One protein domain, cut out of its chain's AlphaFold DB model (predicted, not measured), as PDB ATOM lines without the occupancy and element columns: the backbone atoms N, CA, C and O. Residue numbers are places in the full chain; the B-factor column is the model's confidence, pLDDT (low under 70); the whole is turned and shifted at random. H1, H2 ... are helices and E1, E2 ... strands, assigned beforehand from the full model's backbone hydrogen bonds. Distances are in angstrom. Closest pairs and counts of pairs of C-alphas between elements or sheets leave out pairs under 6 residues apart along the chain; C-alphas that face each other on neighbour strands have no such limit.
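Overview. This is residues 46 to 113 of the 117 residues of an uncharacterized protein of Shewanella sp. KX20019 (UniProt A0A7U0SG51). A small twisted sheet of four strands, E1 to E4, makes the body, and three short helices come before it along the chain. H1 and H2 sit at one end of the longest axis, the link from E1 to E2 reaches to the other end, and H3 packs on E2. The printed part has 68 residues, in the order H1 H2 H3 E1 E2 E3 E4. The sheet runs E1 E2 E3 E4, all antiparallel, and the class is mixed, helices and strands. The whole is compact, with a radius of gyration of the C-alphas of 11.4 A, but elongated, spanning 31 by 20 by 19 A.

Arrangement. E1, residues 80 to 83, E2, 90 to 95, E3, 98 to 103, and E4, 109 to 112, form a meander, each strand the antiparallel neighbour of the one before. From edge to edge the strands' lines turn by 94 degrees. In the hairpin E2 and E3, at 150 degrees, N 91 and O 102 are 2.8 A apart, within hydrogen-bond range. So are N 80 and O 94 in hairpin E1 and E2, 2.8 A, and N 101 and O 111 in hairpin E3 and E4, 2.8 A. H3, residues 73 to 78, only grazes the sheet with residues 75 to 78; its closest C-alphas to E2 are those of Leu 75 and Ile 95, 6.9 A. H1, residues 46 to 52, only just grazes the sheet, with 5 pairs of C-alphas within 10 A. H2, residues 59 to 64, is not on the sheet, and is apart from H3 and, only just, from H1, at 8.4 A. Every O i to N i+4 pair is within hydrogen-bond range in H1, against 1 of 2 in H2 and 1 of 2 in H3.

Along the chain. E3 is 16.0 A long and E2 15.4 A; H1 measures 10.1 A, E1 9.2 A, H2 9.0 A, H3 8.7 A and E4 7.8 A. H1 begins at C-alpha 46 (-43.325, -58.415, -45.394), and E4 ends at C-alpha 112 (-32.855, -47.435, -44.199).

Size, cuts and confidence. The C-alphas farthest apart, of Pro 59 and Ser 87, are 33.1 A apart. The printed part has no cut and no long link. Its mean pLDDT is 86.1, and no printed residue is under 70.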
ATOM      1  N   GLY A  46     -42.915 -59.085 -44.157       71.56
ATOM      2  CA  GLY A  46     -43.325 -58.415 -45.394       71.56
ATOM      3  C   GLY A  46     -42.732 -57.016 -45.620       71.56
ATOM      4  O   GLY A  46     -42.796 -56.529 -46.746       71.56
ATOM      5  N   LEU A  47     -42.166 -56.359 -44.600       79.38
ATOM      6  CA  LEU A  47     -41.553 -55.037 -44.742       79.38
ATOM      7  C   LEU A  47     -40.206 -55.107 -45.460       79.38
ATOM      8  O   LEU A  47     -39.970 -54.326 -46.378       79.38
ATOM      9  N   GLN A  48     -39.371 -56.077 -45.085       77.69
ATOM     10  CA  GLN A  48     -38.079 -56.339 -45.727       77.69
ATOM     11  C   GLN A  48     -38.274 -56.594 -47.219       77.69
ATOM     12  O   GLN A  48     -37.698 -55.917 -48.060       77.69
ATOM     13  N   LYS A  49     -39.223 -57.475 -47.555       79.69
ATOM     14  CA  LYS A  49     -39.550 -57.808 -48.943       79.69
ATOM     15  C   LYS A  49     -39.998 -56.598 -49.770       79.69
ATOM     16  O   LYS A  49     -39.802 -56.594 -50.978       79.69
ATOM     17  N   LYS A  50     -40.619 -55.589 -49.150       79.81
ATOM     18  CA  LYS A  50     -40.999 -54.338 -49.826       79.81
ATOM     19  C   LYS A  50     -39.801 -53.427 -50.054       79.81
ATOM     20  O   LYS A  50     -39.667 -52.895 -51.149       79.81
ATOM     21  N   LEU A  51     -38.933 -53.303 -49.051       80.44
ATOM     22  CA  LEU A  51     -37.678 -52.566 -49.162       80.44
ATOM     23  C   LEU A  51     -36.792 -53.155 -50.264       80.44
ATOM     24  O   LEU A  51     -36.401 -52.425 -51.167       80.44
ATOM     25  N   ASP A  52     -36.589 -54.473 -50.269       78.06
ATOM     26  CA  ASP A  52     -35.782 -55.169 -51.283       78.06
ATOM     27  C   ASP A  52     -36.344 -55.009 -52.704       78.06
ATOM     28  O   ASP A  52     -35.603 -55.001 -53.682       78.06
ATOM     29  N   ARG A  53     -37.668 -54.853 -52.838       81.50
ATOM     30  CA  ARG A  53     -38.344 -54.602 -54.124       81.50
ATOM     31  C   ARG A  53     -38.335 -53.133 -54.548       81.50
ATOM     32  O   ARG A  53     -38.838 -52.826 -55.624       81.50
ATOM     33  N   GLY A  54     -37.841 -52.226 -53.704       79.75
ATOM     34  CA  GLY A  54     -37.972 -50.783 -53.906       79.75
ATOM     35  C   GLY A  54     -39.425 -50.290 -53.862       79.75
ATOM     36  O   GLY A  54     -39.725 -49.198 -54.342       79.75
ATOM     37  N   GLU A  55     -40.348 -51.086 -53.313       82.75
ATOM     38  CA  GLU A  55     -41.740 -50.684 -53.141       82.75
ATOM     39  C   GLU A  55     -41.866 -49.683 -51.983       82.75
ATOM     40  O   GLU A  55     -41.152 -49.783 -50.978       82.75
ATOM     41  N   PRO A  56     -42.833 -48.752 -52.047       80.31
ATOM     42  CA  PRO A  56     -43.125 -47.896 -50.913       80.31
ATOM     43  C   PRO A  56     -43.518 -48.735 -49.690       80.31
ATOM     44  O   PRO A  56     -44.285 -49.707 -49.773       80.31
ATOM     45  N   LEU A  57     -43.013 -48.315 -48.527       83.12
ATOM     46  CA  LEU A  57     -43.424 -48.872 -47.244       83.12
ATOM     47  C   LEU A  57     -44.955 -48.752 -47.086       83.12
ATOM     48  O   LEU A  57     -45.559 -47.807 -47.597       83.12
ATOM     49  N   PRO A  58     -45.613 -49.665 -46.352       82.69
ATOM     50  CA  PRO A  58     -47.018 -49.503 -45.996       82.69
ATOM     51  C   PRO A  58     -47.259 -48.165 -45.269       82.69
ATOM     52  O   PRO A  58     -46.367 -47.701 -44.554       82.69
ATOM     53  N   PRO A  59     -48.463 -47.572 -45.349       78.50
ATOM     54  CA  PRO A  59     -48.727 -46.219 -44.843       78.50
ATOM     55  C   PRO A  59     -48.381 -46.031 -43.355       78.50
ATOM     56  O   PRO A  59     -47.839 -45.002 -42.955       78.50
ATOM     57  N   GLY A  60     -48.612 -47.050 -42.519       79.62
ATOM     58  CA  GLY A  60     -48.229 -47.015 -41.102       79.62
ATOM     59  C   GLY A  60     -46.714 -47.042 -40.860       79.62
ATOM     60  O   GLY A  60     -46.237 -46.471 -39.882       79.62
ATOM     61  N   TRP A  61     -45.955 -47.670 -41.758       84.31
ATOM     62  CA  TRP A  61     -44.496 -47.748 -41.695       84.31
ATOM     63  C   TRP A  61     -43.828 -46.505 -42.263       84.31
ATOM     64  O   TRP A  61     -42.869 -46.031 -41.666       84.31
ATOM     65  N   GLN A  62     -44.377 -45.917 -43.329       83.62
ATOM     66  CA  GLN A  62     -43.913 -44.628 -43.857       83.62
ATOM     67  C   GLN A  62     -43.925 -43.542 -42.783       83.62
ATOM     68  O   GLN A  62     -42.984 -42.768 -42.680       83.62
ATOM     69  N   LYS A  63     -44.961 -43.518 -41.936       84.75
ATOM     70  CA  LYS A  63     -45.055 -42.569 -40.819       84.75
ATOM     71  C   LYS A  63     -44.008 -42.816 -39.725       84.75
ATOM     72  O   LYS A  63     -43.622 -41.883 -39.034       84.75
ATOM     73  N   LYS A  64     -43.595 -44.070 -39.525       83.88
ATOM     74  CA  LYS A  64     -42.669 -44.474 -38.452       83.88
ATOM     75  C   LYS A  64     -41.200 -44.408 -38.863       83.88
ATOM     76  O   LYS A  64     -40.354 -44.189 -38.005       83.88
ATOM     77  N   LEU A  65     -40.914 -44.641 -40.141       85.88
ATOM     78  CA  LEU A  65     -39.574 -44.756 -40.709       85.88
ATOM     79  C   LEU A  65     -39.377 -43.735 -41.831       85.88
ATOM     80  O   LEU A  65     -39.104 -44.081 -42.979       85.88
ATOM     81  N   LYS A  66     -39.563 -42.460 -41.500       86.94
ATOM     82  CA  LYS A  66     -39.344 -41.354 -42.427       86.94
ATOM     83  C   LYS A  66     -37.959 -40.762 -42.204       86.94
ATOM     84  O   LYS A  66     -37.587 -40.445 -41.080       86.94
ATOM     85  N   ARG A  67     -37.193 -40.619 -43.288       88.25
ATOM     86  CA  ARG A  67     -35.865 -39.995 -43.252       88.25
ATOM     87  C   ARG A  67     -35.961 -38.569 -42.695       88.25
ATOM     88  O   ARG A  67     -36.869 -37.830 -43.074       88.25
ATOM     89  N   GLY A  68     -35.030 -38.214 -41.814       88.50
ATOM     90  CA  GLY A  68     -34.983 -36.929 -41.111       88.50
ATOM     91  C   GLY A  68     -35.927 -36.830 -39.908       88.50
ATOM     92  O   GLY A  68     -35.797 -35.915 -39.101       88.50
ATOM     93  N   ASP A  69     -36.856 -37.777 -39.737       89.94
ATOM     94  CA  ASP A  69     -37.678 -37.829 -38.533       89.94
ATOM     95  C   ASP A  69     -36.917 -38.566 -37.418       89.94
ATOM     96  O   ASP A  69     -36.037 -39.402 -37.648       89.94
ATOM     97  N   ARG A  70     -37.268 -38.261 -36.168       91.50
ATOM     98  CA  ARG A  70     -36.722 -38.959 -35.004       91.50
ATOM     99  C   ARG A  70     -37.337 -40.353 -34.887       91.50
ATOM    100  O   ARG A  70     -38.557 -40.495 -34.806       91.50
ATOM    101  N   LEU A  71     -36.487 -41.372 -34.800       90.31
ATOM    102  CA  LEU A  71     -36.878 -42.749 -34.538       90.31
ATOM    103  C   LEU A  71     -37.610 -42.832 -33.193       90.31
ATOM    104  O   LEU A  71     -37.121 -42.339 -32.170       90.31
ATOM    105  N   SER A  72     -38.780 -43.479 -33.200       88.88
ATOM    106  CA  SER A  72     -39.573 -43.674 -31.984       88.88
ATOM    107  C   SER A  72     -38.759 -44.379 -30.898       88.88
ATOM    108  O   SER A  72     -37.968 -45.282 -31.174       88.88
ATOM    109  N   ASP A  73     -39.006 -44.004 -29.646       88.12
ATOM    110  CA  ASP A  73     -38.366 -44.605 -28.477       88.12
ATOM    111  C   ASP A  73     -38.602 -46.121 -28.405       88.12
ATOM    112  O   ASP A  73     -37.664 -46.877 -28.165       88.12
ATOM    113  N   ASP A  74     -39.812 -46.573 -28.739       86.31
ATOM    114  CA  ASP A  74     -40.173 -47.997 -28.758       86.31
ATOM    115  C   ASP A  74     -39.416 -48.794 -29.829       86.31
ATOM    116  O   ASP A  74     -39.164 -49.986 -29.669       86.31
ATOM    117  N   LEU A  75     -39.095 -48.150 -30.957       86.00
ATOM    118  CA  LEU A  75     -38.323 -48.743 -32.052       86.00
ATOM    119  C   LEU A  75     -36.850 -48.840 -31.657       86.00
ATOM    120  O   LEU A  75     -36.238 -49.895 -31.788       86.00
ATOM    121  N   PHE A  76     -36.313 -47.751 -31.111       87.50
ATOM    122  CA  PHE A  76     -34.926 -47.674 -30.676       87.50
ATOM    123  C   PHE A  76     -34.612 -48.666 -29.548       87.50
ATOM    124  O   PHE A  76     -33.595 -49.345 -29.603       87.50
ATOM    125  N   LYS A  77     -35.495 -48.791 -28.547       87.88
ATOM    126  CA  LYS A  77     -35.291 -49.676 -27.388       87.88
ATOM    127  C   LYS A  77     -35.311 -51.163 -27.725       87.88
ATOM    128  O   LYS A  77     -34.637 -51.935 -27.055       87.88
ATOM    129  N   ARG A  78     -36.120 -51.569 -28.706       85.69
ATOM    130  CA  ARG A  78     -36.205 -52.981 -29.109       85.69
ATOM    131  C   ARG A  78     -35.155 -53.373 -30.138       85.69
ATOM    132  O   ARG A  78     -34.888 -54.556 -30.310       85.69
ATOM    133  N   GLY A  79     -34.649 -52.391 -30.876       84.31
ATOM    134  CA  GLY A  79     -33.691 -52.633 -31.930       84.31
ATOM    135  C   GLY A  79     -32.352 -53.088 -31.363       84.31
ATOM    136  O   GLY A  79     -31.940 -52.682 -30.275       84.31
ATOM    137  N   LYS A  80     -31.666 -53.944 -32.111       88.69
ATOM    138  CA  LYS A  80     -30.346 -54.450 -31.752       88.69
ATOM    139  C   LYS A  80     -29.288 -53.635 -32.480       88.69
ATOM    140  O   LYS A  80     -29.327 -53.516 -33.698       88.69
ATOM    141  N   VAL A  81     -28.340 -53.063 -31.746       89.12
ATOM    142  CA  VAL A  81     -27.212 -52.358 -32.365       89.12
ATOM    143  C   VAL A  81     -26.302 -53.390 -33.029       89.12
ATOM    144  O   VAL A  81     -25.772 -54.272 -32.352       89.12
ATOM    145  N   THR A  82     -26.130 -53.267 -34.343       85.75
ATOM    146  CA  THR A  82     -25.347 -54.213 -35.157       85.75
ATOM    147  C   THR A  82     -24.028 -53.605 -35.625       85.75
ATOM    148  O   THR A  82     -23.058 -54.328 -35.833       85.75
ATOM    149  N   SER A  83     -23.951 -52.275 -35.718       82.75
ATOM    150  CA  SER A  83     -22.709 -51.557 -36.020       82.75
ATOM    151  C   SER A  83     -22.307 -50.641 -34.865       82.75
ATOM    152  O   SER A  83     -23.181 -49.975 -34.302       82.75
ATOM    153  N   PRO A  84     -21.002 -50.530 -34.547       84.00
ATOM    154  CA  PRO A  84     -20.510 -49.482 -33.664       84.00
ATOM    155  C   PRO A  84     -20.813 -48.091 -34.235       84.00
ATOM    156  O   PRO A  84     -21.086 -47.930 -35.430       84.00
ATOM    157  N   VAL A  85     -20.755 -47.092 -33.354       89.06
ATOM    158  CA  VAL A  85     -20.932 -45.681 -33.705       89.06
ATOM    159  C   VAL A  85     -19.810 -45.249 -34.657       89.06
ATOM    160  O   VAL A  85     -18.633 -45.398 -34.334       89.06
ATOM    161  N   ASP A  86     -20.179 -44.730 -35.827       88.50
ATOM    162  CA  ASP A  86     -19.263 -44.176 -36.821       88.50
ATOM    163  C   ASP A  86     -18.685 -42.819 -36.367       88.50
ATOM    164  O   ASP A  86     -19.123 -42.220 -35.382       88.50
ATOM    165  N   SER A  87     -17.690 -42.303 -37.094       86.25
ATOM    166  CA  SER A  87     -17.064 -41.000 -36.804       86.25
ATOM    167  C   SER A  87     -18.047 -39.822 -36.829       86.25
ATOM    168  O   SER A  87     -17.780 -38.787 -36.222       86.25
ATOM    169  N   ASN A  88     -19.199 -39.985 -37.483       86.62
ATOM    170  CA  ASN A  88     -20.263 -38.987 -37.564       86.62
ATOM    171  C   ASN A  88     -21.290 -39.132 -36.427       86.62
ATOM    172  O   ASN A  88     -22.281 -38.402 -36.385       86.62
ATOM    173  N   GLY A  89     -21.081 -40.069 -35.498       90.12
ATOM    174  CA  GLY A  89     -21.996 -40.316 -34.391       90.12
ATOM    175  C   GLY A  89     -23.239 -41.117 -34.781       90.12
ATOM    176  O   GLY A  89     -24.209 -41.114 -34.021       90.12
ATOM    177  N   ASN A  90     -23.244 -41.788 -35.934       92.12
ATOM    178  CA  ASN A  90     -24.349 -42.633 -36.375       92.12
ATOM    179  C   ASN A  90     -24.053 -44.100 -36.102       92.12
ATOM    180  O   ASN A  90     -22.915 -44.541 -36.154       92.12
ATOM    181  N   LEU A  91     -25.094 -44.877 -35.864       91.69
ATOM    182  CA  LEU A  91     -25.008 -46.315 -35.671       91.69
ATOM    183  C   LEU A  91     -26.075 -47.007 -36.517       91.69
ATOM    184  O   LEU A  91     -27.019 -46.372 -36.996       91.69
ATOM    185  N   VAL A  92     -25.914 -48.310 -36.707       91.25
ATOM    186  CA  VAL A  92     -26.907 -49.139 -37.394       91.25
ATOM    187  C   VAL A  92     -27.617 -49.990 -36.355       91.25
ATOM    188  O   VAL A  92     -26.967 -50.724 -35.603       91.25
ATOM    189  N   ILE A  93     -28.941 -49.869 -36.319       90.62
ATOM    190  CA  ILE A  93     -29.821 -50.683 -35.485       90.62
ATOM    191  C   ILE A  93     -30.621 -51.607 -36.389       90.62
ATOM    192  O   ILE A  93     -31.322 -51.130 -37.279       90.62
ATOM    193  N   ASP A  94     -30.572 -52.901 -36.108       88.25
ATOM    194  CA  ASP A  94     -31.500 -53.870 -36.670       88.25
ATOM    195  C   ASP A  94     -32.790 -53.860 -35.865       88.25
ATOM    196  O   ASP A  94     -32.829 -54.219 -34.684       88.25
ATOM    197  N   ILE A  95     -33.867 -53.435 -36.513       87.00
ATOM    198  CA  ILE A  95     -35.207 -53.475 -35.939       87.00
ATOM    199  C   ILE A  95     -35.964 -54.560 -36.690       87.00
ATOM    200  O   ILE A  95     -36.310 -54.364 -37.846       87.00
ATOM    201  N   ASP A  96     -36.142 -55.712 -36.044       78.94
ATOM    202  CA  ASP A  96     -36.729 -56.938 -36.606       78.94
ATOM    203  C   ASP A  96     -36.284 -57.212 -38.072       78.94
ATOM    204  O   ASP A  96     -37.071 -57.206 -39.026       78.94
ATOM    205  N   ASP A  97     -34.962 -57.390 -38.217       78.62
ATOM    206  CA  ASP A  97     -34.218 -57.684 -39.456       78.62
ATOM    207  C   ASP A  97     -34.273 -56.592 -40.545       78.62
ATOM    208  O   ASP A  97     -34.004 -56.854 -41.718       78.62
ATOM    209  N   VAL A  98     -34.590 -55.347 -40.177       84.25
ATOM    210  CA  VAL A  98     -34.354 -54.179 -41.039       84.25
ATOM    211  C   VAL A  98     -33.240 -53.314 -40.448       84.25
ATOM    212  O   VAL A  98     -33.461 -52.689 -39.403       84.25
ATOM    213  N   PRO A  99     -32.072 -53.234 -41.112       87.25
ATOM    214  CA  PRO A  99     -30.984 -52.376 -40.676       87.25
ATOM    215  C   PRO A  99     -31.316 -50.912 -40.964       87.25
ATOM    216  O   PRO A  99     -31.518 -50.499 -42.106       87.25
ATOM    217  N   ILE A 100     -31.366 -50.097 -39.915       89.62
ATOM    218  CA  ILE A 100     -31.676 -48.669 -39.998       89.62
ATOM    219  C   ILE A 100     -30.487 -47.886 -39.456       89.62
ATOM    220  O   ILE A 100     -30.046 -48.089 -38.323       89.62
ATOM    221  N   LYS A 101     -29.976 -46.956 -40.264       92.12
ATOM    222  CA  LYS A 101     -28.934 -46.018 -39.861       92.12
ATOM    223  C   LYS A 101     -29.572 -44.849 -39.119       92.12
ATOM    224  O   LYS A 101     -30.375 -44.105 -39.682       92.12
ATOM    225  N   VAL A 102     -29.174 -44.664 -37.865       93.19
ATOM    226  CA  VAL A 102     -29.666 -43.580 -37.010       93.19
ATOM    227  C   VAL A 102     -28.532 -42.828 -36.337       93.19
ATOM    228  O   VAL A 102     -27.473 -43.389 -36.067       93.19
ATOM    229  N   ASN A 103     -28.759 -41.560 -36.011       93.69
ATOM    230  CA  ASN A 103     -27.835 -40.813 -35.167       93.69
ATOM    231  C   ASN A 103     -27.958 -41.261 -33.701       93.69
ATOM    232  O   ASN A 103     -29.058 -41.310 -33.152       93.69
ATOM    233  N   ASN A 104     -26.840 -41.536 -33.032       90.88
ATOM    234  CA  ASN A 104     -26.836 -42.031 -31.655       90.88
ATOM    235  C   ASN A 104     -27.412 -41.016 -30.646       90.88
ATOM    236  O   ASN A 104     -28.055 -41.396 -29.671       90.88
ATOM    237  N   LYS A 105     -27.199 -39.712 -30.874       90.38
ATOM    238  CA  LYS A 105     -27.619 -38.651 -29.945       90.38
ATOM    239  C   LYS A 105     -29.044 -38.188 -30.220       90.38
ATOM    240  O   LYS A 105     -29.869 -38.140 -29.310       90.38
ATOM    241  N   THR A 106     -29.340 -37.839 -31.472       91.50
ATOM    242  CA  THR A 106     -30.646 -37.273 -31.846       91.50
ATOM    243  C   THR A 106     -31.699 -38.348 -32.099       91.50
ATOM    244  O   THR A 106     -32.894 -38.058 -32.038       91.50
ATOM    245  N   ARG A 107     -31.272 -39.598 -32.337       90.38
ATOM    246  CA  ARG A 107     -32.112 -40.698 -32.836       90.38
ATOM    247  C   ARG A 107     -32.775 -40.375 -34.167       90.38
ATOM    248  O   ARG A 107     -33.814 -40.931 -34.488       90.38
ATOM    249  N   GLU A 108     -32.193 -39.466 -34.935       93.00
ATOM    250  CA  GLU A 108     -32.666 -39.130 -36.269       93.00
ATOM    251  C   GLU A 108     -32.433 -40.292 -37.232       93.00
ATOM    252  O   GLU A 108     -31.365 -40.909 -37.222       93.00
ATOM    253  N   ILE A 109     -33.440 -40.589 -38.051       91.69
ATOM    254  CA  ILE A 109     -33.370 -41.604 -39.096       91.69
ATOM    255  C   ILE A 109     -32.598 -41.020 -40.273       91.69
ATOM    256  O   ILE A 109     -33.117 -40.199 -41.030       91.69
ATOM    257  N   ILE A 110     -31.359 -41.473 -40.429       91.31
ATOM    258  CA  ILE A 110     -30.478 -41.049 -41.516       91.31
ATOM    259  C   ILE A 110     -30.807 -41.840 -42.774       91.31
ATOM    260  O   ILE A 110     -30.989 -41.269 -43.849       91.31
ATOM    261  N   ASP A 111     -30.899 -43.164 -42.639       88.31
ATOM    262  CA  ASP A 111     -31.199 -44.022 -43.773       88.31
ATOM    263  C   ASP A 111     -31.762 -45.384 -43.372       88.31
ATOM    264  O   ASP A 111     -31.580 -45.843 -42.245       88.31
ATOM    265  N   ILE A 112     -32.421 -46.043 -44.320       87.00
ATOM    266  CA  ILE A 112     -32.855 -47.435 -44.199       87.00
ATOM    267  C   ILE A 112     -31.961 -48.239 -45.135       87.00
ATOM    268  O   ILE A 112     -31.985 -48.030 -46.347       87.00
ATOM    269  N   LEU A 113     -31.142 -49.127 -44.574       82.31
ATOM    270  CA  LEU A 113     -30.212 -49.928 -45.355       82.31
ATOM    271  C   LEU A 113     -30.998 -51.062 -46.013       82.31
ATOM    272  O   LEU A 113     -31.409 -52.024 -45.370       82.31
TER     273      LEU A 113